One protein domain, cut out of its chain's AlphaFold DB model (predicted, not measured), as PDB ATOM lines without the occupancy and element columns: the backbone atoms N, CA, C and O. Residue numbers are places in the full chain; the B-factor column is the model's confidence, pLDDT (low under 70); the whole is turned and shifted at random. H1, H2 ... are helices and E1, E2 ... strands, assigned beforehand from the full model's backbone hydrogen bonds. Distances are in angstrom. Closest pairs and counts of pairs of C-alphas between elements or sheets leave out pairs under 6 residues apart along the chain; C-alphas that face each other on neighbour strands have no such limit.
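AT A GLANCE: This is residues 2 to 144 of the 183 residues of the protein "Cas1 appressorium specific protein" of Rutstroemia sp. NJR-2017a BVV2 (UniProt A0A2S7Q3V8). One strongly twisted sheet of seven strands curls into a small, incomplete barrel, with E1 and E4 on one wall, E2, E6 and E7 on the opposite wall, and E3 linking E4 to E2. At one end of the long axis H2 lies well away from the sheet; near the other end are the E5-E6 hairpin and H1, which only grazes the sheet. The printed part has 143 residues with two named helices and seven named strands, which follow along the chain as H1, then E1 to E3, then H2, then E4 to E7; the class is mixed, helices and strands, and in the branched sheet E1 and E4, E2 and E3, E2 and E6, E3 and E4, E5 and E6, and E6 and E7 are antiparallel neighbours. It is only just compact, close to loose, with a radius of gyration of the C-alphas of 17.4 A, and elongated, spanning 55 by 31 by 25 A.

IN THESE COORDINATES: H1, residues 2 to 11, begins at C-alpha 2 (-39.127, 67.818, -11.600) and is 14.3 A long. E1 is residues 23 to 32, 26.5 A; E2 is residues 40 to 44; E3 is residues 55 to 61, 18.5 A. H2, residues 78 to 85, begins at C-alpha 78 (-56.104, 35.094, -43.341). E4, residues 94 to 104, is 29.5 A long and bends by 55 degrees at residue 97. E5 is residues 113 to 115. E6, residues 118 to 127, is 24.4 A long and bends by 61 degrees at residue 121. E7, residues 136 to 143, is 22.1 A long and ends at C-alpha 143 (-48.323, 52.654, 2.416).

HOW THE PARTS SIT: H1 only grazes the sheet with its residues 4 to 8; its closest C-alphas to E5 are those of Met 4 and Val 115, 7.5 A. E1, an edge strand, is antiparallel to E4 at 164 degrees, with N 28 and O 99 2.8 A apart. On the other side of E4 is E3, with N 60 and O 102 at 2.8 A. E2 and E3 form a hairpin, with N 57 and O 41 at 2.9 A. On the other side of E2 is E6, with N 42 and O 125 at 3.0 A. E5, E6 and E7 form a meander, each strand the antiparallel neighbour of the one before; N 115 and O 118 are 2.9 A apart, and N 124 and O 139 2.8 A. E2 and E5 lie on one side of E6, E7 on the other side. Residues 17 to 18 pair with residues 142 to 143 of E7, parallel. H2 is not on the sheet. In H1 and H2 every O i to N i+4 pair is within hydrogen-bond range.

THE WHOLE: The C-alphas farthest apart, of Met 79 and Gly 117, are 55.1 A apart. The printed part has no cut. The links H1 to E1 and E3 to H2 are long. The mean pLDDT of the printed part is 87.4; residues 2, 73 to 76, 85 and 89 to 91 are under 70.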
ATOM      1  N   ALA A   2     -38.233  66.668 -11.388       61.62
ATOM      2  CA  ALA A   2     -39.127  67.818 -11.600       61.62
ATOM      3  C   ALA A   2     -40.473  67.415 -12.247       61.62
ATOM      4  O   ALA A   2     -41.538  67.815 -11.793       61.62
ATOM      5  N   ASP A   3     -40.415  66.510 -13.218       73.50
ATOM      6  CA  ASP A   3     -41.551  65.924 -13.943       73.50
ATOM      7  C   ASP A   3     -42.478  65.115 -13.022       73.50
ATOM      8  O   ASP A   3     -43.690  65.091 -13.194       73.50
ATOM      9  N   MET A   4     -41.920  64.473 -11.992       70.69
ATOM     10  CA  MET A   4     -42.719  63.746 -11.006       70.69
ATOM     11  C   MET A   4     -43.449  64.713 -10.065       70.69
ATOM     12  O   MET A   4     -44.546  64.404  -9.615       70.69
ATOM     13  N   ALA A   5     -42.901  65.907  -9.807       71.12
ATOM     14  CA  ALA A   5     -43.613  66.941  -9.060       71.12
ATOM     15  C   ALA A   5     -44.798  67.519  -9.858       71.12
ATOM     16  O   ALA A   5     -45.851  67.762  -9.271       71.12
ATOM     17  N   SER A   6     -44.684  67.674 -11.184       78.88
ATOM     18  CA  SER A   6     -45.818  68.108 -12.018       78.88
ATOM     19  C   SER A   6     -46.874  67.011 -12.201       78.88
ATOM     20  O   SER A   6     -48.064  67.309 -12.119       78.88
ATOM     21  N   VAL A   7     -46.470  65.742 -12.343       78.12
ATOM     22  CA  VAL A   7     -47.393  64.589 -12.301       78.12
ATOM     23  C   VAL A   7     -48.129  64.525 -10.960       78.12
ATOM     24  O   VAL A   7     -49.346  64.350 -10.943       78.12
ATOM     25  N   MET A   8     -47.440  64.733  -9.835       76.50
ATOM     26  CA  MET A   8     -48.074  64.780  -8.511       76.50
ATOM     27  C   MET A   8     -49.046  65.957  -8.359       76.50
ATOM     28  O   MET A   8     -50.147  65.760  -7.855       76.50
ATOM     29  N   ALA A   9     -48.710  67.146  -8.869       78.50
ATOM     30  CA  ALA A   9     -49.630  68.286  -8.880       78.50
ATOM     31  C   ALA A   9     -50.920  68.010  -9.683       78.50
ATOM     32  O   ALA A   9     -51.985  68.491  -9.308       78.50
ATOM     33  N   GLN A  10     -50.842  67.206 -10.751       82.38
ATOM     34  CA  GLN A  10     -52.011  66.746 -11.518       82.38
ATOM     35  C   GLN A  10     -52.753  65.569 -10.855       82.38
ATOM     36  O   GLN A  10     -53.957  65.424 -11.046       82.38
ATOM     37  N   SER A  11     -52.057  64.740 -10.068       75.69
ATOM     38  CA  SER A  11     -52.626  63.559  -9.389       75.69
ATOM     39  C   SER A  11     -53.349  63.890  -8.076       75.69
ATOM     40  O   SER A  11     -54.068  63.047  -7.544       75.69
ATOM     41  N   GLY A  12     -53.167  65.102  -7.545       78.06
ATOM     42  CA  GLY A  12     -53.744  65.539  -6.276       78.06
ATOM     43  C   GLY A  12     -52.856  65.255  -5.060       78.06
ATOM     44  O   GLY A  12     -51.723  64.787  -5.159       78.06
ATOM     45  N   SER A  13     -53.376  65.568  -3.873       77.00
ATOM     46  CA  SER A  13     -52.635  65.523  -2.603       77.00
ATOM     47  C   SER A  13     -52.463  64.127  -1.990       77.00
ATOM     48  O   SER A  13     -51.820  64.008  -0.947       77.00
ATOM     49  N   THR A  14     -53.008  63.073  -2.604       82.44
ATOM     50  CA  THR A  14     -52.989  61.700  -2.072       82.44
ATOM     51  C   THR A  14     -52.630  60.690  -3.154       82.44
ATOM     52  O   THR A  14     -53.338  60.569  -4.152       82.44
ATOM     53  N   LEU A  15     -51.572  59.908  -2.927       89.31
ATOM     54  CA  LEU A  15     -51.262  58.744  -3.759       89.31
ATOM     55  C   LEU A  15     -52.271  57.602  -3.524       89.31
ATOM     56  O   LEU A  15     -52.911  57.563  -2.467       89.31
ATOM     57  N   PRO A  16     -52.370  56.625  -4.446       90.94
ATOM     58  CA  PRO A  16     -53.005  55.338  -4.174       90.94
ATOM     59  C   PRO A  16     -52.421  54.700  -2.907       90.94
ATOM     60  O   PRO A  16     -51.212  54.473  -2.819       90.94
ATOM     61  N   GLN A  17     -53.283  54.428  -1.926       91.88
ATOM     62  CA  GLN A  17     -52.906  53.845  -0.636       91.88
ATOM     63  C   GLN A  17     -53.026  52.320  -0.691       91.88
ATOM     64  O   GLN A  17     -54.049  51.800  -1.137       91.88
ATOM     65  N   VAL A  18     -52.018  51.593  -0.204       92.19
ATOM     66  CA  VAL A  18     -52.037  50.119  -0.144       92.19
ATOM     67  C   VAL A  18     -51.508  49.644   1.212       92.19
ATOM     68  O   VAL A  18     -50.528  50.184   1.716       92.19
ATOM     69  N   SER A  19     -52.153  48.654   1.833       89.38
ATOM     70  CA  SER A  19     -51.652  48.017   3.062       89.38
ATOM     71  C   SER A  19     -50.484  47.067   2.773       89.38
ATOM     72  O   SER A  19     -50.290  46.650   1.627       89.38
ATOM     73  N   ASP A  20     -49.762  46.621   3.808       86.12
ATOM     74  CA  ASP A  20     -48.935  45.417   3.648       86.12
ATOM     75  C   ASP A  20     -49.824  44.233   3.234       86.12
ATOM     76  O   ASP A  20     -50.990  44.142   3.636       86.12
ATOM     77  N   GLY A  21     -49.318  43.392   2.331       85.31
ATOM     78  CA  GLY A  21     -50.115  42.349   1.680       85.31
ATOM     79  C   GLY A  21     -51.364  42.855   0.933       85.31
ATOM     80  O   GLY A  21     -52.236  42.047   0.615       85.31
ATOM     81  N   GLY A  22     -51.484  44.154   0.643       91.56
ATOM     82  CA  GLY A  22     -52.614  44.735  -0.087       91.56
ATOM     83  C   GLY A  22     -52.538  44.545  -1.608       91.56
ATOM     84  O   GLY A  22     -51.578  43.994  -2.150       91.56
ATOM     85  N   SER A  23     -53.560  45.027  -2.320       94.19
ATOM     86  CA  SER A  23     -53.660  44.940  -3.782       94.19
ATOM     87  C   SER A  23     -53.769  46.326  -4.412       94.19
ATOM     88  O   SER A  23     -54.706  47.062  -4.117       94.19
ATOM     89  N   LEU A  24     -52.867  46.645  -5.341       95.06
ATOM     90  CA  LEU A  24     -52.991  47.796  -6.236       95.06
ATOM     91  C   LEU A  24     -53.874  47.398  -7.427       95.06
ATOM     92  O   LEU A  24     -53.552  46.447  -8.141       95.06
ATOM     93  N   THR A  25     -54.989  48.092  -7.639       96.50
ATOM     94  CA  THR A  25     -55.954  47.815  -8.717       96.50
ATOM     95  C   THR A  25     -56.081  48.997  -9.678       96.50
ATOM     96  O   THR A  25     -55.741  50.128  -9.338       96.50
ATOM     97  N   GLY A  26     -56.559  48.739 -10.897       95.12
ATOM     98  CA  GLY A  26     -56.831  49.779 -11.889       95.12
ATOM     99  C   GLY A  26     -57.285  49.210 -13.233       95.12
ATOM    100  O   GLY A  26     -57.550  48.012 -13.352       95.12
ATOM    101  N   THR A  27     -57.324  50.069 -14.250       96.56
ATOM    102  CA  THR A  27     -57.662  49.716 -15.638       96.56
ATOM    103  C   THR A  27     -56.450  49.931 -16.539       96.56
ATOM    104  O   THR A  27     -55.745  50.930 -16.418       96.56
ATOM    105  N   VAL A  28     -56.205  48.996 -17.455       95.94
ATOM    106  CA  VAL A  28     -55.256  49.148 -18.561       95.94
ATOM    107  C   VAL A  28     -56.048  49.458 -19.824       95.94
ATOM    108  O   VAL A  28     -56.804  48.612 -20.302       95.94
ATOM    109  N   HIS A  29     -55.847  50.662 -20.355       95.56
ATOM    110  CA  HIS A  29     -56.422  51.128 -21.615       95.56
ATOM    111  C   HIS A  29     -55.512  50.707 -22.782       95.56
ATOM    112  O   HIS A  29     -54.414  51.243 -22.954       95.56
ATOM    113  N   ILE A  30     -55.939  49.728 -23.582       92.69
ATOM    114  CA  ILE A  30     -55.166  49.206 -24.715       92.69
ATOM    115  C   ILE A  30     -55.495  50.004 -25.978       92.69
ATOM    116  O   ILE A  30     -56.496  49.752 -26.647       92.69
ATOM    117  N   VAL A  31     -54.613  50.927 -26.369       91.75
ATOM    118  CA  VAL A  31     -54.760  51.665 -27.638       91.75
ATOM    119  C   VAL A  31     -54.503  50.753 -28.845       91.75
ATOM    120  O   VAL A  31     -55.262  50.773 -29.815       91.75
ATOM    121  N   THR A  32     -53.460  49.920 -28.814       90.69
ATOM    122  CA  THR A  32     -53.087  49.022 -29.923       90.69
ATOM    123  C   THR A  32     -52.872  47.585 -29.466       90.69
ATOM    124  O   THR A  32     -52.492  47.337 -28.326       90.69
ATOM    125  N   THR A  33     -53.083  46.624 -30.373       89.69
ATOM    126  CA  THR A  33     -53.049  45.175 -30.087       89.69
ATOM    127  C   THR A  33     -51.813  44.686 -29.327       89.69
ATOM    128  O   THR A  33     -51.884  43.647 -28.686       89.69
ATOM    129  N   ASP A  34     -50.679  45.376 -29.437       91.94
ATOM    130  CA  ASP A  34     -49.383  45.060 -28.829       91.94
ATOM    131  C   ASP A  34     -49.163  45.647 -27.417       91.94
ATOM    132  O   ASP A  34     -48.153  45.333 -26.780       91.94
ATOM    133  N   GLY A  35     -50.127  46.417 -26.900       91.69
ATOM    134  CA  GLY A  35     -50.222  46.868 -25.507       91.69
ATOM    135  C   GLY A  35     -50.980  45.904 -24.582       91.69
ATOM    136  O   GLY A  35     -51.512  46.330 -23.565       91.69
ATOM    137  N   ALA A  36     -51.083  44.619 -24.933       93.88
ATOM    138  CA  ALA A  36     -51.885  43.626 -24.216       93.88
ATOM    139  C   ALA A  36     -51.059  42.766 -23.238       93.88
ATOM    140  O   ALA A  36     -49.881  43.018 -22.990       93.88
ATOM    141  N   GLY A  37     -51.671  41.733 -22.653       93.69
ATOM    142  CA  GLY A  37     -51.046  40.857 -21.659       93.69
ATOM    143  C   GLY A  37     -50.225  39.669 -22.208       93.69
ATOM    144  O   GLY A  37     -50.046  39.499 -23.420       93.69
ATOM    145  N   PRO A  38     -49.712  38.797 -21.317       95.75
ATOM    146  CA  PRO A  38     -49.719  38.954 -19.862       95.75
ATOM    147  C   PRO A  38     -48.726  40.034 -19.412       95.75
ATOM    148  O   PRO A  38     -47.723  40.272 -20.077       95.75
ATOM    149  N   TYR A  39     -48.987  40.657 -18.269       96.62
ATOM    150  CA  TYR A  39     -48.132  41.675 -17.663       96.62
ATOM    151  C   TYR A  39     -47.200  41.054 -16.616       96.62
ATOM    152  O   TYR A  39     -47.217  39.855 -16.325       96.62
ATOM    153  N   SER A  40     -46.314  41.866 -16.061       96.75
ATOM    154  CA  SER A  40     -45.518  41.550 -14.880       96.75
ATOM    155  C   SER A  40     -45.273  42.842 -14.100       96.75
ATOM    156  O   SER A  40     -45.207  43.914 -14.702       96.75
ATOM    157  N   ALA A  41     -45.111  42.743 -12.777       97.19
ATOM    158  CA  ALA A  41     -44.910  43.895 -11.901       97.19
ATOM    159  C   ALA A  41     -43.660  43.755 -11.014       97.19
ATOM    160  O   ALA A  41     -43.369  42.667 -10.515       97.19
ATOM    161  N   ILE A  42     -42.949  44.862 -10.789       96.75
ATOM    162  CA  ILE A  42     -41.881  45.002  -9.785       96.75
ATOM    163  C   ILE A  42     -42.190  46.213  -8.916       96.75
ATOM    164  O   ILE A  42     -42.501  47.274  -9.455       96.75
ATOM    165  N   VAL A  43     -42.021  46.075  -7.602       95.81
ATOM    166  CA  VAL A  43     -42.012  47.195  -6.657       95.81
ATOM    167  C   VAL A  43     -40.572  47.582  -6.320       95.81
ATOM    168  O   VAL A  43     -39.778  46.740  -5.897       95.81
ATOM    169  N   ASP A  44     -40.242  48.858  -6.486       95.38
ATOM    170  CA  ASP A  44     -39.082  49.500  -5.873       95.38
ATOM    171  C   ASP A  44     -39.526  50.184  -4.562       95.38
ATOM    172  O   ASP A  44     -40.245  51.188  -4.626       95.38
ATOM    173  N   PRO A  45     -39.112  49.675  -3.383       93.25
ATOM    174  CA  PRO A  45     -39.478  50.257  -2.093       93.25
ATOM    175  C   PRO A  45     -38.784  51.592  -1.793       93.25
ATOM    176  O   PRO A  45     -39.206  52.297  -0.882       93.25
ATOM    177  N   THR A  46     -37.742  51.958  -2.545       93.81
ATOM    178  CA  THR A  46     -36.968  53.195  -2.336       93.81
ATOM    179  C   THR A  46     -37.498  54.392  -3.131       93.81
ATOM    180  O   THR A  46     -37.035  55.513  -2.934       93.81
ATOM    181  N   ALA A  47     -38.434  54.155  -4.055       92.56
ATOM    182  CA  ALA A  47     -38.907  55.105  -5.066       92.56
ATOM    183  C   ALA A  47     -37.806  55.815  -5.889       92.56
ATOM    184  O   ALA A  47     -38.034  56.894  -6.437       92.56
ATOM    185  N   THR A  48     -36.625  55.206  -6.029       91.12
ATOM    186  CA  THR A  48     -35.520  55.746  -6.845       91.12
ATOM    187  C   THR A  48     -35.632  55.377  -8.329       91.12
ATOM    188  O   THR A  48     -34.937  55.949  -9.166       91.12
ATOM    189  N   GLY A  49     -36.503  54.422  -8.672       89.88
ATOM    190  CA  GLY A  49     -36.611  53.820 -10.003       89.88
ATOM    191  C   GLY A  49     -35.695  52.605 -10.192       89.88
ATOM    192  O   GLY A  49     -35.524  52.124 -11.314       89.88
ATOM    193  N   ALA A  50     -35.110  52.074  -9.113       90.88
ATOM    194  CA  ALA A  50     -34.123  50.994  -9.128       90.88
ATOM    195  C   ALA A  50     -34.746  49.592  -9.329       90.88
ATOM    196  O   ALA A  50     -34.396  48.626  -8.649       90.88
ATOM    197  N   PHE A  51     -35.652  49.438 -10.303       92.75
ATOM    198  CA  PHE A  51     -36.420  48.204 -10.553       92.75
ATOM    199  C   PHE A  51     -35.566  46.953 -10.836       92.75
ATOM    200  O   PHE A  51     -36.067  45.838 -10.751       92.75
ATOM    201  N   SER A  52     -34.274  47.101 -11.145       90.38
ATOM    202  CA  SER A  52     -33.326  45.980 -11.241       90.38
ATOM    203  C   SER A  52     -33.034  45.302  -9.893       90.38
ATOM    204  O   SER A  52     -32.639  44.135  -9.886       90.38
ATOM    205  N   GLN A  53     -33.245  46.010  -8.777       89.69
ATOM    206  CA  GLN A  53     -33.115  45.514  -7.400       89.69
ATOM    207  C   GLN A  53     -34.467  45.321  -6.695       89.69
ATOM    208  O   GLN A  53     -34.504  44.726  -5.619       89.69
ATOM    209  N   GLY A  54     -35.561  45.801  -7.295       91.62
ATOM    210  CA  GLY A  54     -36.910  45.710  -6.743       91.62
ATOM    211  C   GLY A  54     -37.455  44.279  -6.634       91.62
ATOM    212  O   GLY A  54     -36.968  43.335  -7.262       91.62
ATOM    213  N   THR A  55     -38.516  44.129  -5.843       93.38
ATOM    214  CA  THR A  55     -39.169  42.842  -5.568       93.38
ATOM    215  C   THR A  55     -40.318  42.608  -6.546       93.38
ATOM    216  O   THR A  55     -41.146  43.489  -6.768       93.38
ATOM    217  N   GLN A  56     -40.403  41.410  -7.130       94.81
ATOM    218  CA  GLN A  56     -41.497  41.065  -8.040       94.81
ATOM    219  C   GLN A  56     -42.839  40.982  -7.286       94.81
ATOM    220  O   GLN A  56     -42.968  40.215  -6.333       94.81
ATOM    221  N   ALA A  57     -43.847  41.712  -7.766       95.19
ATOM    222  CA  ALA A  57     -45.230  41.610  -7.303       95.19
ATOM    223  C   ALA A  57     -46.033  40.619  -8.167       95.19
ATOM    224  O   ALA A  57     -45.721  40.385  -9.342       95.19
ATOM    225  N   LYS A  58     -47.087  40.024  -7.595       96.31
ATOM    226  CA  LYS A  58     -47.944  39.062  -8.305       96.31
ATOM    227  C   LYS A  58     -49.119  39.799  -8.942       96.31
ATOM    228  O   LYS A  58     -50.014  40.251  -8.239       96.31
ATOM    229  N   VAL A  59     -49.169  39.846 -10.271       97.31
ATOM    230  CA  VAL A  59     -50.396  40.246 -10.979       97.31
ATOM    231  C   VAL A  59     -51.450  39.151 -10.753       97.31
ATOM    232  O   VAL A  59     -51.203  37.981 -11.054       97.31
ATOM    233  N   THR A  60     -52.578  39.504 -10.139       97.69
ATOM    234  CA  THR A  60     -53.664  38.596  -9.735       97.69
ATOM    235  C   THR A  60     -54.821  38.616 -10.726       97.69
ATOM    236  O   THR A  60     -55.264  37.547 -11.140       97.69
ATOM    237  N   THR A  61     -55.239  39.802 -11.173       97.81
ATOM    238  CA  THR A  61     -56.151  39.970 -12.316       97.81
ATOM    239  C   THR A  61     -55.325  40.386 -13.520       97.81
ATOM    240  O   THR A  61     -54.642  41.409 -13.480       97.81
ATOM    241  N   GLN A  62     -55.357  39.575 -14.577       96.81
ATOM    242  CA  GLN A  62     -54.550  39.775 -15.774       96.81
ATOM    243  C   GLN A  62     -55.363  40.354 -16.932       96.81
ATOM    244  O   GLN A  62     -56.346  39.757 -17.362       96.81
ATOM    245  N   VAL A  63     -54.826  41.412 -17.541       95.06
ATOM    246  CA  VAL A  63     -55.137  41.797 -18.925       95.06
ATOM    247  C   VAL A  63     -54.920  40.583 -19.853       95.06
ATOM    248  O   VAL A  63     -53.874  39.926 -19.725       95.06
ATOM    249  N   PRO A  64     -55.856  40.263 -20.766       93.69
ATOM    250  CA  PRO A  64     -55.715  39.162 -21.718       93.69
ATOM    251  C   PRO A  64     -54.648  39.444 -22.786       93.69
ATOM    252  O   PRO A  64     -54.250  40.583 -23.018       93.69
ATOM    253  N   GLY A  65     -54.168  38.391 -23.449       91.12
ATOM    254  CA  GLY A  65     -53.179  38.478 -24.526       91.12
ATOM    255  C   GLY A  65     -52.146  37.352 -24.482       91.12
ATOM    256  O   GLY A  65     -52.118  36.526 -23.571       91.12
ATOM    257  N   THR A  66     -51.281  37.294 -25.491       90.44
ATOM    258  CA  THR A  66     -50.155  36.357 -25.583       90.44
ATOM    259  C   THR A  66     -48.923  37.098 -26.080       90.44
ATOM    260  O   THR A  66     -48.952  37.711 -27.142       90.44
ATOM    261  N   LYS A  67     -47.814  37.034 -25.327       90.25
ATOM    262  CA  LYS A  67     -46.563  37.767 -25.628       90.25
ATOM    263  C   LYS A  67     -46.807  39.271 -25.881       90.25
ATOM    264  O   LYS A  67     -46.328  39.835 -26.860       90.25
ATOM    265  N   GLY A  68     -47.620  39.895 -25.028       90.38
ATOM    266  CA  GLY A  68     -48.000  41.303 -25.140       90.38
ATOM    267  C   GLY A  68     -49.052  41.609 -26.212       90.38
ATOM    268  O   GLY A  68     -49.390  42.767 -26.391       90.38
ATOM    269  N   ASN A  69     -49.553  40.613 -26.955       89.94
ATOM    270  CA  ASN A  69     -50.405  40.830 -28.128       89.94
ATOM    271  C   ASN A  69     -51.814  40.227 -27.960       89.94
ATOM    272  O   ASN A  69     -51.945  39.057 -27.591       89.94
ATOM    273  N   ILE A  70     -52.859  40.995 -28.280       89.00
ATOM    274  CA  ILE A  70     -54.260  40.549 -28.411       89.00
ATOM    275  C   ILE A  70     -54.690  40.521 -29.891       89.00
ATOM    276  O   ILE A  70     -54.022  41.088 -30.759       89.00
ATOM    277  N   ALA A  71     -55.778  39.820 -30.207       80.81
ATOM    278  CA  ALA A  71     -56.372  39.834 -31.543       80.81
ATOM    279  C   ALA A  71     -57.299  41.050 -31.693       80.81
ATOM    280  O   ALA A  71     -58.156  41.258 -30.845       80.81
ATOM    281  N   ALA A  72     -57.167  41.822 -32.777       72.81
ATOM    282  CA  ALA A  72     -58.088  42.925 -33.044       72.81
ATOM    283  C   ALA A  72     -59.487  42.379 -33.408       72.81
ATOM    284  O   ALA A  72     -59.587  41.559 -34.325       72.81
ATOM    285  N   PRO A  73     -60.582  42.853 -32.786       62.50
ATOM    286  CA  PRO A  73     -61.908  42.239 -32.932       62.50
ATOM    287  C   PRO A  73     -62.542  42.391 -34.327       62.50
ATOM    288  O   PRO A  73     -63.540  41.738 -34.618       62.50
ATOM    289  N   LYS A  74     -61.991  43.248 -35.202       55.97
ATOM    290  CA  LYS A  74     -62.542  43.549 -36.544       55.97
ATOM    291  C   LYS A  74     -61.557  43.352 -37.707       55.97
ATOM    292  O   LYS A  74     -61.900  43.629 -38.852       55.97
ATOM    293  N   GLN A  75     -60.334  42.886 -37.445       54.31
ATOM    294  CA  GLN A  75     -59.317  42.599 -38.469       54.31
ATOM    295  C   GLN A  75     -58.505  41.374 -38.009       54.31
ATOM    296  O   GLN A  75     -58.046  41.323 -36.876       54.31
ATOM    297  N   ARG A  76     -58.222  40.365 -38.837       62.91
ATOM    298  CA  ARG A  76     -57.701  40.448 -40.212       62.91
ATOM    299  C   ARG A  76     -58.141  39.228 -41.037       62.91
ATOM    300  O   ARG A  76     -58.220  38.127 -40.498       62.91
ATOM    301  N   SER A  77     -58.297  39.400 -42.354       70.81
ATOM    302  CA  SER A  77     -58.317  38.275 -43.310       70.81
ATOM    303  C   SER A  77     -57.078  37.382 -43.129       70.81
ATOM    304  O   SER A  77     -56.011  37.874 -42.747       70.81
ATOM    305  N   ILE A  78     -57.196  36.083 -43.439       74.94
ATOM    306  CA  ILE A  78     -56.104  35.094 -43.341       74.94
ATOM    307  C   ILE A  78     -54.846  35.593 -44.073       74.94
ATOM    308  O   ILE A  78     -53.743  35.498 -43.536       74.94
ATOM    309  N   MET A  79     -55.021  36.225 -45.239       76.12
ATOM    310  CA  MET A  79     -53.953  36.878 -46.004       76.12
ATOM    311  C   MET A  79     -53.206  37.929 -45.165       76.12
ATOM    312  O   MET A  79     -51.995  37.831 -44.982       76.12
ATOM    313  N   MET A  80     -53.923  38.892 -44.578       74.44
ATOM    314  CA  MET A  80     -53.330  39.924 -43.718       74.44
ATOM    315  C   MET A  80     -52.686  39.336 -42.451       74.44
ATOM    316  O   MET A  80     -51.657  39.834 -42.003       74.44
ATOM    317  N   ARG A  81     -53.226  38.246 -41.886       73.38
ATOM    318  CA  ARG A  81     -52.578  37.526 -40.773       73.38
ATOM    319  C   ARG A  81     -51.240  36.904 -41.202       73.38
ATOM    320  O   ARG A  81     -50.297  36.917 -40.413       73.38
ATOM    321  N   SER A  82     -51.141  36.420 -42.442       76.75
ATOM    322  CA  SER A  82     -49.889  35.923 -43.026       76.75
ATOM    323  C   SER A  82     -48.867  37.048 -43.228       76.75
ATOM    324  O   SER A  82     -47.755  36.952 -42.712       76.75
ATOM    325  N   LEU A  83     -49.256  38.168 -43.858       78.00
ATOM    326  CA  LEU A  83     -48.365  39.321 -44.080       78.00
ATOM    327  C   LEU A  83     -47.812  39.901 -42.763       78.00
ATOM    328  O   LEU A  83     -46.639  40.261 -42.699       78.00
ATOM    329  N   VAL A  84     -48.617  39.941 -41.694       73.94
ATOM    330  CA  VAL A  84     -48.167  40.348 -40.345       73.94
ATOM    331  C   VAL A  84     -47.139  39.372 -39.762       73.94
ATOM    332  O   VAL A  84     -46.170  39.791 -39.126       73.94
ATOM    333  N   ASN A  85     -47.329  38.065 -39.961       69.69
ATOM    334  CA  ASN A  85     -46.381  37.053 -39.497       69.69
ATOM    335  C   ASN A  85     -45.064  37.090 -40.286       69.69
ATOM    336  O   ASN A  85     -44.009  36.916 -39.682       69.69
ATOM    337  N   MET A  86     -45.128  37.390 -41.586       76.19
ATOM    338  CA  MET A  86     -43.977  37.614 -42.471       76.19
ATOM    339  C   MET A  86     -43.314  38.995 -42.293       76.19
ATOM    340  O   MET A  86     -42.312  39.271 -42.941       76.19
ATOM    341  N   GLY A  87     -43.851  39.873 -41.436       70.25
ATOM    342  CA  GLY A  87     -43.296  41.210 -41.175       70.25
ATOM    343  C   GLY A  87     -43.546  42.253 -42.273       70.25
ATOM    344  O   GLY A  87     -43.059  43.372 -42.161       70.25
ATOM    345  N   ILE A  88     -44.332  41.916 -43.302       79.06
ATOM    346  CA  ILE A  88     -44.621  42.768 -44.470       79.06
ATOM    347  C   ILE A  88     -45.530  43.953 -44.089       79.06
ATOM    348  O   ILE A  88     -45.467  45.011 -44.710       79.06
ATOM    349  N   VAL A  89     -46.364  43.805 -43.052       69.75
ATOM    350  CA  VAL A  89     -47.219  44.882 -42.518       69.75
ATOM    351  C   VAL A  89     -47.180  44.925 -40.985       69.75
ATOM    352  O   VAL A  89     -46.884  43.924 -40.325       69.75
ATOM    353  N   LYS A  90     -47.482  46.094 -40.400       67.31
ATOM    354  CA  LYS A  90     -47.371  46.349 -38.951       67.31
ATOM    355  C   LYS A  90     -48.234  45.388 -38.113       67.31
ATOM    356  O   LYS A  90     -49.389  45.120 -38.441       67.31
ATOM    357  N   ARG A  91     -47.688  44.913 -36.983       66.00
ATOM    358  CA  ARG A  91     -48.405  44.051 -36.016       66.00
ATOM    359  C   ARG A  91     -49.546  44.781 -35.309       66.00
ATOM    360  O   ARG A  91     -50.619  44.192 -35.168       66.00
ATOM    361  N   ALA A  92     -49.322  46.035 -34.919       70.06
ATOM    362  CA  ALA A  92     -50.280  46.892 -34.228       70.06
ATOM    363  C   ALA A  92     -51.491  47.254 -35.111       70.06
ATOM    364  O   ALA A  92     -51.338  47.948 -36.115       70.06
ATOM    365  N   SER A  93     -52.693  46.816 -34.721       82.38
ATOM    366  CA  SER A  93     -53.954  47.491 -35.086       82.38
ATOM    367  C   SER A  93     -54.471  48.244 -33.859       82.38
ATOM    368  O   SER A  93     -54.196  47.835 -32.732       82.38
ATOM    369  N   ASN A  94     -55.226  49.324 -34.062       86.56
ATOM    370  CA  ASN A  94     -55.964  49.980 -32.982       86.56
ATOM    371  C   ASN A  94     -57.085  49.056 -32.463       86.56
ATOM    372  O   ASN A  94     -57.695  48.342 -33.264       86.56
ATOM    373  N   VAL A  95     -57.320  49.058 -31.147       87.06
ATOM    374  CA  VAL A  95     -58.409  48.289 -30.510       87.06
ATOM    375  C   VAL A  95     -59.238  49.127 -29.534       87.06
ATOM    376  O   VAL A  95     -60.458  49.032 -29.593       87.06
ATOM    377  N   ASN A  96     -58.605  50.002 -28.739       91.06
ATOM    378  CA  ASN A  96     -59.251  50.826 -27.703       91.06
ATOM    379  C   ASN A  96     -60.093  49.979 -26.731       91.06
ATOM    380  O   ASN A  96     -61.306  50.153 -26.621       91.06
ATOM    381  N   GLU A  97     -59.435  49.029 -26.063       90.56
ATOM    382  CA  GLU A  97     -60.066  48.056 -25.161       90.56
ATOM    383  C   GLU A  97     -59.579  48.236 -23.717       90.56
ATOM    384  O   GLU A  97     -58.376  48.314 -23.462       90.56
ATOM    385  N   ASP A  98     -60.518  48.247 -22.771       95.62
ATOM    386  CA  ASP A  98     -60.257  48.480 -21.351       95.62
ATOM    387  C   ASP A  98     -60.299  47.169 -20.565       95.62
ATOM    388  O   ASP A  98     -61.295  46.441 -20.601       95.62
ATOM    389  N   TYR A  99     -59.238  46.878 -19.808       96.44
ATOM    390  CA  TYR A  99     -59.147  45.654 -19.009       96.44
ATOM    391  C   TYR A  99     -58.726  45.918 -17.561       96.44
ATOM    392  O   TYR A  99     -57.765  46.655 -17.330       96.44
ATOM    393  N   PRO A 100     -59.375  45.280 -16.567       97.81
ATOM    394  CA  PRO A 100     -58.965  45.404 -15.177       97.81
ATOM    395  C   PRO A 100     -57.604  44.736 -14.947       97.81
ATOM    396  O   PRO A 100     -57.324  43.646 -15.454       97.81
ATOM    397  N   ILE A 101     -56.780  45.364 -14.116       97.88
ATOM    398  CA  ILE A 101     -55.548  44.792 -13.576       97.88
ATOM    399  C   ILE A 101     -55.576  44.861 -12.048       97.88
ATOM    400  O   ILE A 101     -56.063  45.825 -11.456       97.88
ATOM    401  N   ALA A 102     -55.052  43.823 -11.402       97.56
ATOM    402  CA  ALA A 102     -54.850  43.788  -9.958       97.56
ATOM    403  C   ALA A 102     -53.464  43.221  -9.665       97.56
ATOM    404  O   ALA A 102     -53.034  42.258 -10.305       97.56
ATOM    405  N   ILE A 103     -52.749  43.840  -8.730       97.88
ATOM    406  CA  ILE A 103     -51.354  43.549  -8.418       97.88
ATOM    407  C   ILE A 103     -51.223  43.419  -6.904       97.88
ATOM    408  O   ILE A 103     -51.230  44.402  -6.166       97.88
ATOM    409  N   GLN A 104     -51.075  42.179  -6.459       96.75
ATOM    410  CA  GLN A 104     -50.806  41.813  -5.079       96.75
ATOM    411  C   GLN A 104     -49.399  42.276  -4.683       96.75
ATOM    412  O   GLN A 104     -48.405  41.793  -5.244       96.75
ATOM    413  N   MET A 105     -49.319  43.174  -3.701       94.44
ATOM    414  CA  MET A 105     -48.052  43.584  -3.098       94.44
ATOM    415  C   MET A 105     -47.423  42.409  -2.332       94.44
ATOM    416  O   MET A 105     -48.157  41.603  -1.744       94.44
ATOM    417  N   PRO A 106     -46.084  42.273  -2.333       92.44
ATOM    418  CA  PRO A 106     -45.388  41.335  -1.455       92.44
ATOM    419  C   PRO A 106     -45.664  41.661   0.018       92.44
ATOM    420  O   PRO A 106     -45.671  42.829   0.386       92.44
ATOM    421  N   ALA A 107     -45.870  40.636   0.846       89.94
ATOM    422  CA  ALA A 107     -46.038  40.801   2.292       89.94
ATOM    423  C   ALA A 107     -44.695  41.088   2.991       89.94
ATOM    424  O   ALA A 107     -43.646  40.623   2.534       89.94
ATOM    425  N   GLY A 108     -44.734  41.813   4.111       86.19
ATOM    426  CA  GLY A 108     -43.556  42.331   4.803       86.19
ATOM    427  C   GLY A 108     -42.862  43.473   4.054       86.19
ATOM    428  O   GLY A 108     -41.654  43.653   4.213       86.19
ATOM    429  N   MET A 109     -43.578  44.208   3.195       84.56
ATOM    430  CA  MET A 109     -43.001  45.287   2.389       84.56
ATOM    431  C   MET A 109     -43.176  46.659   3.050       84.56
ATOM    432  O   MET A 109     -44.289  47.155   3.190       84.56
ATOM    433  N   SER A 110     -42.053  47.316   3.348       88.19
ATOM    434  CA  SER A 110     -42.017  48.724   3.760       88.19
ATOM    435  C   SER A 110     -41.515  49.603   2.618       88.19
ATOM    436  O   SER A 110     -40.410  49.398   2.115       88.19
ATOM    437  N   CYS A 111     -42.301  50.607   2.238       92.50
ATOM    438  CA  CYS A 111     -41.858  51.673   1.344       92.50
ATOM    439  C   CYS A 111     -41.116  52.751   2.145       92.50
ATOM    440  O   CYS A 111     -41.645  53.251   3.134       92.50
ATOM    441  N   THR A 112     -39.917  53.137   1.712       93.12
ATOM    442  CA  THR A 112     -39.089  54.189   2.333       93.12
ATOM    443  C   THR A 112     -38.887  55.404   1.427       93.12
ATOM    444  O   THR A 112     -38.302  56.402   1.846       93.12
ATOM    445  N   GLY A 113     -39.367  55.337   0.183       91.56
ATOM    446  CA  GLY A 113     -39.215  56.399  -0.800       91.56
ATOM    447  C   GLY A 113     -39.939  57.695  -0.439       91.56
ATOM    448  O   GLY A 113     -40.937  57.709   0.286       91.56
ATOM    449  N   THR A 114     -39.422  58.798  -0.981       89.94
ATOM    450  CA  THR A 114     -39.990  60.147  -0.859       89.94
ATOM    451  C   THR A 114     -40.203  60.728  -2.252       89.94
ATOM    452  O   THR A 114     -39.253  60.812  -3.028       89.94
ATOM    453  N   VAL A 115     -41.429  61.139  -2.582       84.88
ATOM    454  CA  VAL A 115     -41.782  61.672  -3.911       84.88
ATOM    455  C   VAL A 115     -42.639  62.925  -3.757       84.88
ATOM    456  O   VAL A 115     -43.735  62.862  -3.214       84.88
ATOM    457  N   ALA A 116     -42.141  64.071  -4.233       83.12
ATOM    458  CA  ALA A 116     -42.829  65.370  -4.175       83.12
ATOM    459  C   ALA A 116     -43.387  65.747  -2.776       83.12
ATOM    460  O   ALA A 116     -44.460  66.332  -2.667       83.12
ATOM    461  N   GLY A 117     -42.668  65.386  -1.705       83.38
ATOM    462  CA  GLY A 117     -43.082  65.619  -0.312       83.38
ATOM    463  C   GLY A 117     -43.990  64.538   0.292       83.38
ATOM    464  O   GLY A 117     -44.271  64.588   1.486       83.38
ATOM    465  N   GLN A 118     -44.416  63.540  -0.489       85.62
ATOM    466  CA  GLN A 118     -45.068  62.342   0.039       85.62
ATOM    467  C   GLN A 118     -44.017  61.363   0.562       85.62
ATOM    468  O   GLN A 118     -43.120  60.960  -0.182       85.62
ATOM    469  N   GLN A 119     -44.158  60.961   1.825       90.44
ATOM    470  CA  GLN A 119     -43.327  59.944   2.473       90.44
ATOM    471  C   GLN A 119     -43.899  58.537   2.264       90.44
ATOM    472  O   GLN A 119     -45.078  58.385   1.947       90.44
ATOM    473  N   ASN A 120     -43.087  57.507   2.521       92.50
ATOM    474  CA  ASN A 120     -43.503  56.099   2.516       92.50
ATOM    475  C   ASN A 120     -44.037  55.634   1.146       92.50
ATOM    476  O   ASN A 120     -45.019  54.891   1.057       92.50
ATOM    477  N   VAL A 121     -43.381  56.098   0.077       93.06
ATOM    478  CA  VAL A 121     -43.750  55.855  -1.323       93.06
ATOM    479  C   VAL A 121     -42.962  54.685  -1.907       93.06
ATOM    480  O   VAL A 121     -41.741  54.614  -1.777       93.06
ATOM    481  N   CYS A 122     -43.663  53.782  -2.586       94.88
ATOM    482  CA  CYS A 122     -43.099  52.791  -3.494       94.88
ATOM    483  C   CYS A 122     -43.376  53.198  -4.949       94.88
ATOM    484  O   CYS A 122     -44.401  53.813  -5.252       94.88
ATOM    485  N   LEU A 123     -42.511  52.769  -5.870       94.88
ATOM    486  CA  LEU A 123     -42.810  52.785  -7.305       94.88
ATOM    487  C   LEU A 123     -43.090  51.362  -7.793       94.88
ATOM    488  O   LEU A 123     -42.285  50.462  -7.565       94.88
ATOM    489  N   VAL A 124     -44.191  51.157  -8.513       96.19
ATOM    490  CA  VAL A 124     -44.543  49.878  -9.142       96.19
ATOM    491  C   VAL A 124     -44.371  50.000 -10.652       96.19
ATOM    492  O   VAL A 124     -45.177  50.650 -11.314       96.19
ATOM    493  N   LYS A 125     -43.338  49.363 -11.222       96.31
ATOM    494  CA  LYS A 125     -43.207  49.223 -12.682       96.31
ATOM    495  C   LYS A 125     -44.057  48.051 -13.151       96.31
ATOM    496  O   LYS A 125     -43.863  46.925 -12.696       96.31
ATOM    497  N   ILE A 126     -44.957  48.318 -14.090       96.88
ATOM    498  CA  ILE A 126     -45.876  47.358 -14.702       96.88
ATOM    499  C   ILE A 126     -45.505  47.280 -16.187       96.88
ATOM    500  O   ILE A 126     -45.509  48.307 -16.861       96.88
ATOM    501  N   ALA A 127     -45.150  46.099 -16.698       96.38
ATOM    502  CA  ALA A 127     -44.658  45.941 -18.073       96.38
ATOM    503  C   ALA A 127     -45.164  44.656 -18.747       96.38
ATOM    504  O   ALA A 127     -45.233  43.597 -18.112       96.38
ATOM    505  N   ASN A 128     -45.488  44.736 -20.040       94.88
ATOM    506  CA  ASN A 128     -45.762  43.581 -20.892       94.88
ATOM    507  C   ASN A 128     -44.480  43.092 -21.615       94.88
ATOM    508  O   ASN A 128     -43.480  43.807 -21.673       94.88
ATOM    509  N   PRO A 129     -44.463  41.858 -22.156       93.06
ATOM    510  CA  PRO A 129     -43.322  41.298 -22.877       93.06
ATOM    511  C   PRO A 129     -43.479  41.439 -24.404       93.06
ATOM    512  O   PRO A 129     -43.187  40.483 -25.128       93.06
ATOM    513  N   SER A 130     -44.015  42.561 -24.900       89.50
ATOM    514  CA  SER A 130     -44.234  42.750 -26.339       89.50
ATOM    515  C   SER A 130     -42.924  43.004 -27.091       89.50
ATOM    516  O   SER A 130     -42.024  43.691 -26.614       89.50
ATOM    517  N   GLY A 131     -42.817  42.450 -28.301       85.25
ATOM    518  CA  GLY A 131     -41.620  42.577 -29.143       85.25
ATOM    519  C   GLY A 131     -41.441  43.950 -29.802       85.25
ATOM    520  O   GLY A 131     -40.377  44.206 -30.354       85.25
ATOM    521  N   ALA A 132     -42.457  44.818 -29.755       83.88
ATOM    522  CA  ALA A 132     -42.370  46.207 -30.221       83.88
ATOM    523  C   ALA A 132     -41.874  47.183 -29.129       83.88
ATOM    524  O   ALA A 132     -41.616  48.346 -29.421       83.88
ATOM    525  N   GLY A 133     -41.737  46.706 -27.887       80.81
ATOM    526  CA  GLY A 133     -41.367  47.483 -26.705       80.81
ATOM    527  C   GLY A 133     -42.149  47.006 -25.470       80.81
ATOM    528  O   GLY A 133     -43.253  46.482 -25.622       80.81
ATOM    529  N   PRO A 134     -41.616  47.150 -24.244       88.62
ATOM    530  CA  PRO A 134     -42.340  46.799 -23.026       88.62
ATOM    531  C   PRO A 134     -43.392  47.871 -22.695       88.62
ATOM    532  O   PRO A 134     -43.091  48.870 -22.041       88.62
ATOM    533  N   PHE A 135     -44.636  47.670 -23.136       93.00
ATOM    534  CA  PHE A 135     -45.745  48.589 -22.850       93.00
ATOM    535  C   PHE A 135     -46.211  48.474 -21.394       93.00
ATOM    536  O   PHE A 135     -46.154  47.400 -20.792       93.00
ATOM    537  N   GLY A 136     -46.715  49.576 -20.838       93.50
ATOM    538  CA  GLY A 136     -47.131  49.685 -19.441       93.50
ATOM    539  C   GLY A 136     -46.719  51.037 -18.863       93.50
ATOM    540  O   GLY A 136     -46.822  52.049 -19.549       93.50
ATOM    541  N   GLY A 137     -46.241  51.063 -17.619       93.19
ATOM    542  CA  GLY A 137     -45.856  52.306 -16.952       93.19
ATOM    543  C   GLY A 137     -45.243  52.102 -15.569       93.19
ATOM    544  O   GLY A 137     -44.901  50.984 -15.174       93.19
ATOM    545  N   VAL A 138     -45.108  53.202 -14.831       93.75
ATOM    546  CA  VAL A 138     -44.709  53.221 -13.420       93.75
ATOM    547  C   VAL A 138     -45.786  53.956 -12.631       93.75
ATOM    548  O   VAL A 138     -46.125  55.085 -12.972       93.75
ATOM    549  N   VAL A 139     -46.305  53.322 -11.582       92.81
ATOM    550  CA  VAL A 139     -47.290  53.904 -10.661       92.81
ATOM    551  C   VAL A 139     -46.595  54.221  -9.341       92.81
ATOM    552  O   VAL A 139     -45.933  53.349  -8.778       92.81
ATOM    553  N   ALA A 140     -46.743  55.445  -8.838       92.44
ATOM    554  CA  ALA A 140     -46.402  55.764  -7.455       92.44
ATOM    555  C   ALA A 140     -47.561  55.360  -6.533       92.44
ATOM    556  O   ALA A 140     -48.725  55.596  -6.854       92.44
ATOM    557  N   MET A 141     -47.246  54.744  -5.398       92.75
ATOM    558  CA  MET A 141     -48.212  54.345  -4.371       92.75
ATOM    559  C   MET A 141     -47.604  54.525  -2.981       92.75
ATOM    560  O   MET A 141     -46.385  54.499  -2.831       92.75
ATOM    561  N   GLN A 142     -48.444  54.694  -1.970       92.94
ATOM    562  CA  GLN A 142     -48.043  54.998  -0.598       92.94
ATOM    563  C   GLN A 142     -48.582  53.928   0.357       92.94
ATOM    564  O   GLN A 142     -49.648  53.355   0.113       92.94
ATOM    565  N   MET A 143     -47.847  53.629   1.430       90.75
ATOM    566  CA  MET A 143     -48.323  52.654   2.416       90.75
ATOM    567  C   MET A 143     -49.441  53.243   3.276       90.75
ATOM    568  O   MET A 143     -49.252  54.238   3.978       90.75
ATOM    569  N   ALA A 144     -50.599  52.587   3.259       84.94
ATOM    570  CA  ALA A 144     -51.742  52.951   4.082       84.94
ATOM    571  C   ALA A 144     -51.368  52.909   5.575       84.94
ATOM    572  O   ALA A 144     -50.702  51.982   6.035       84.94
TER     573      ALA A 144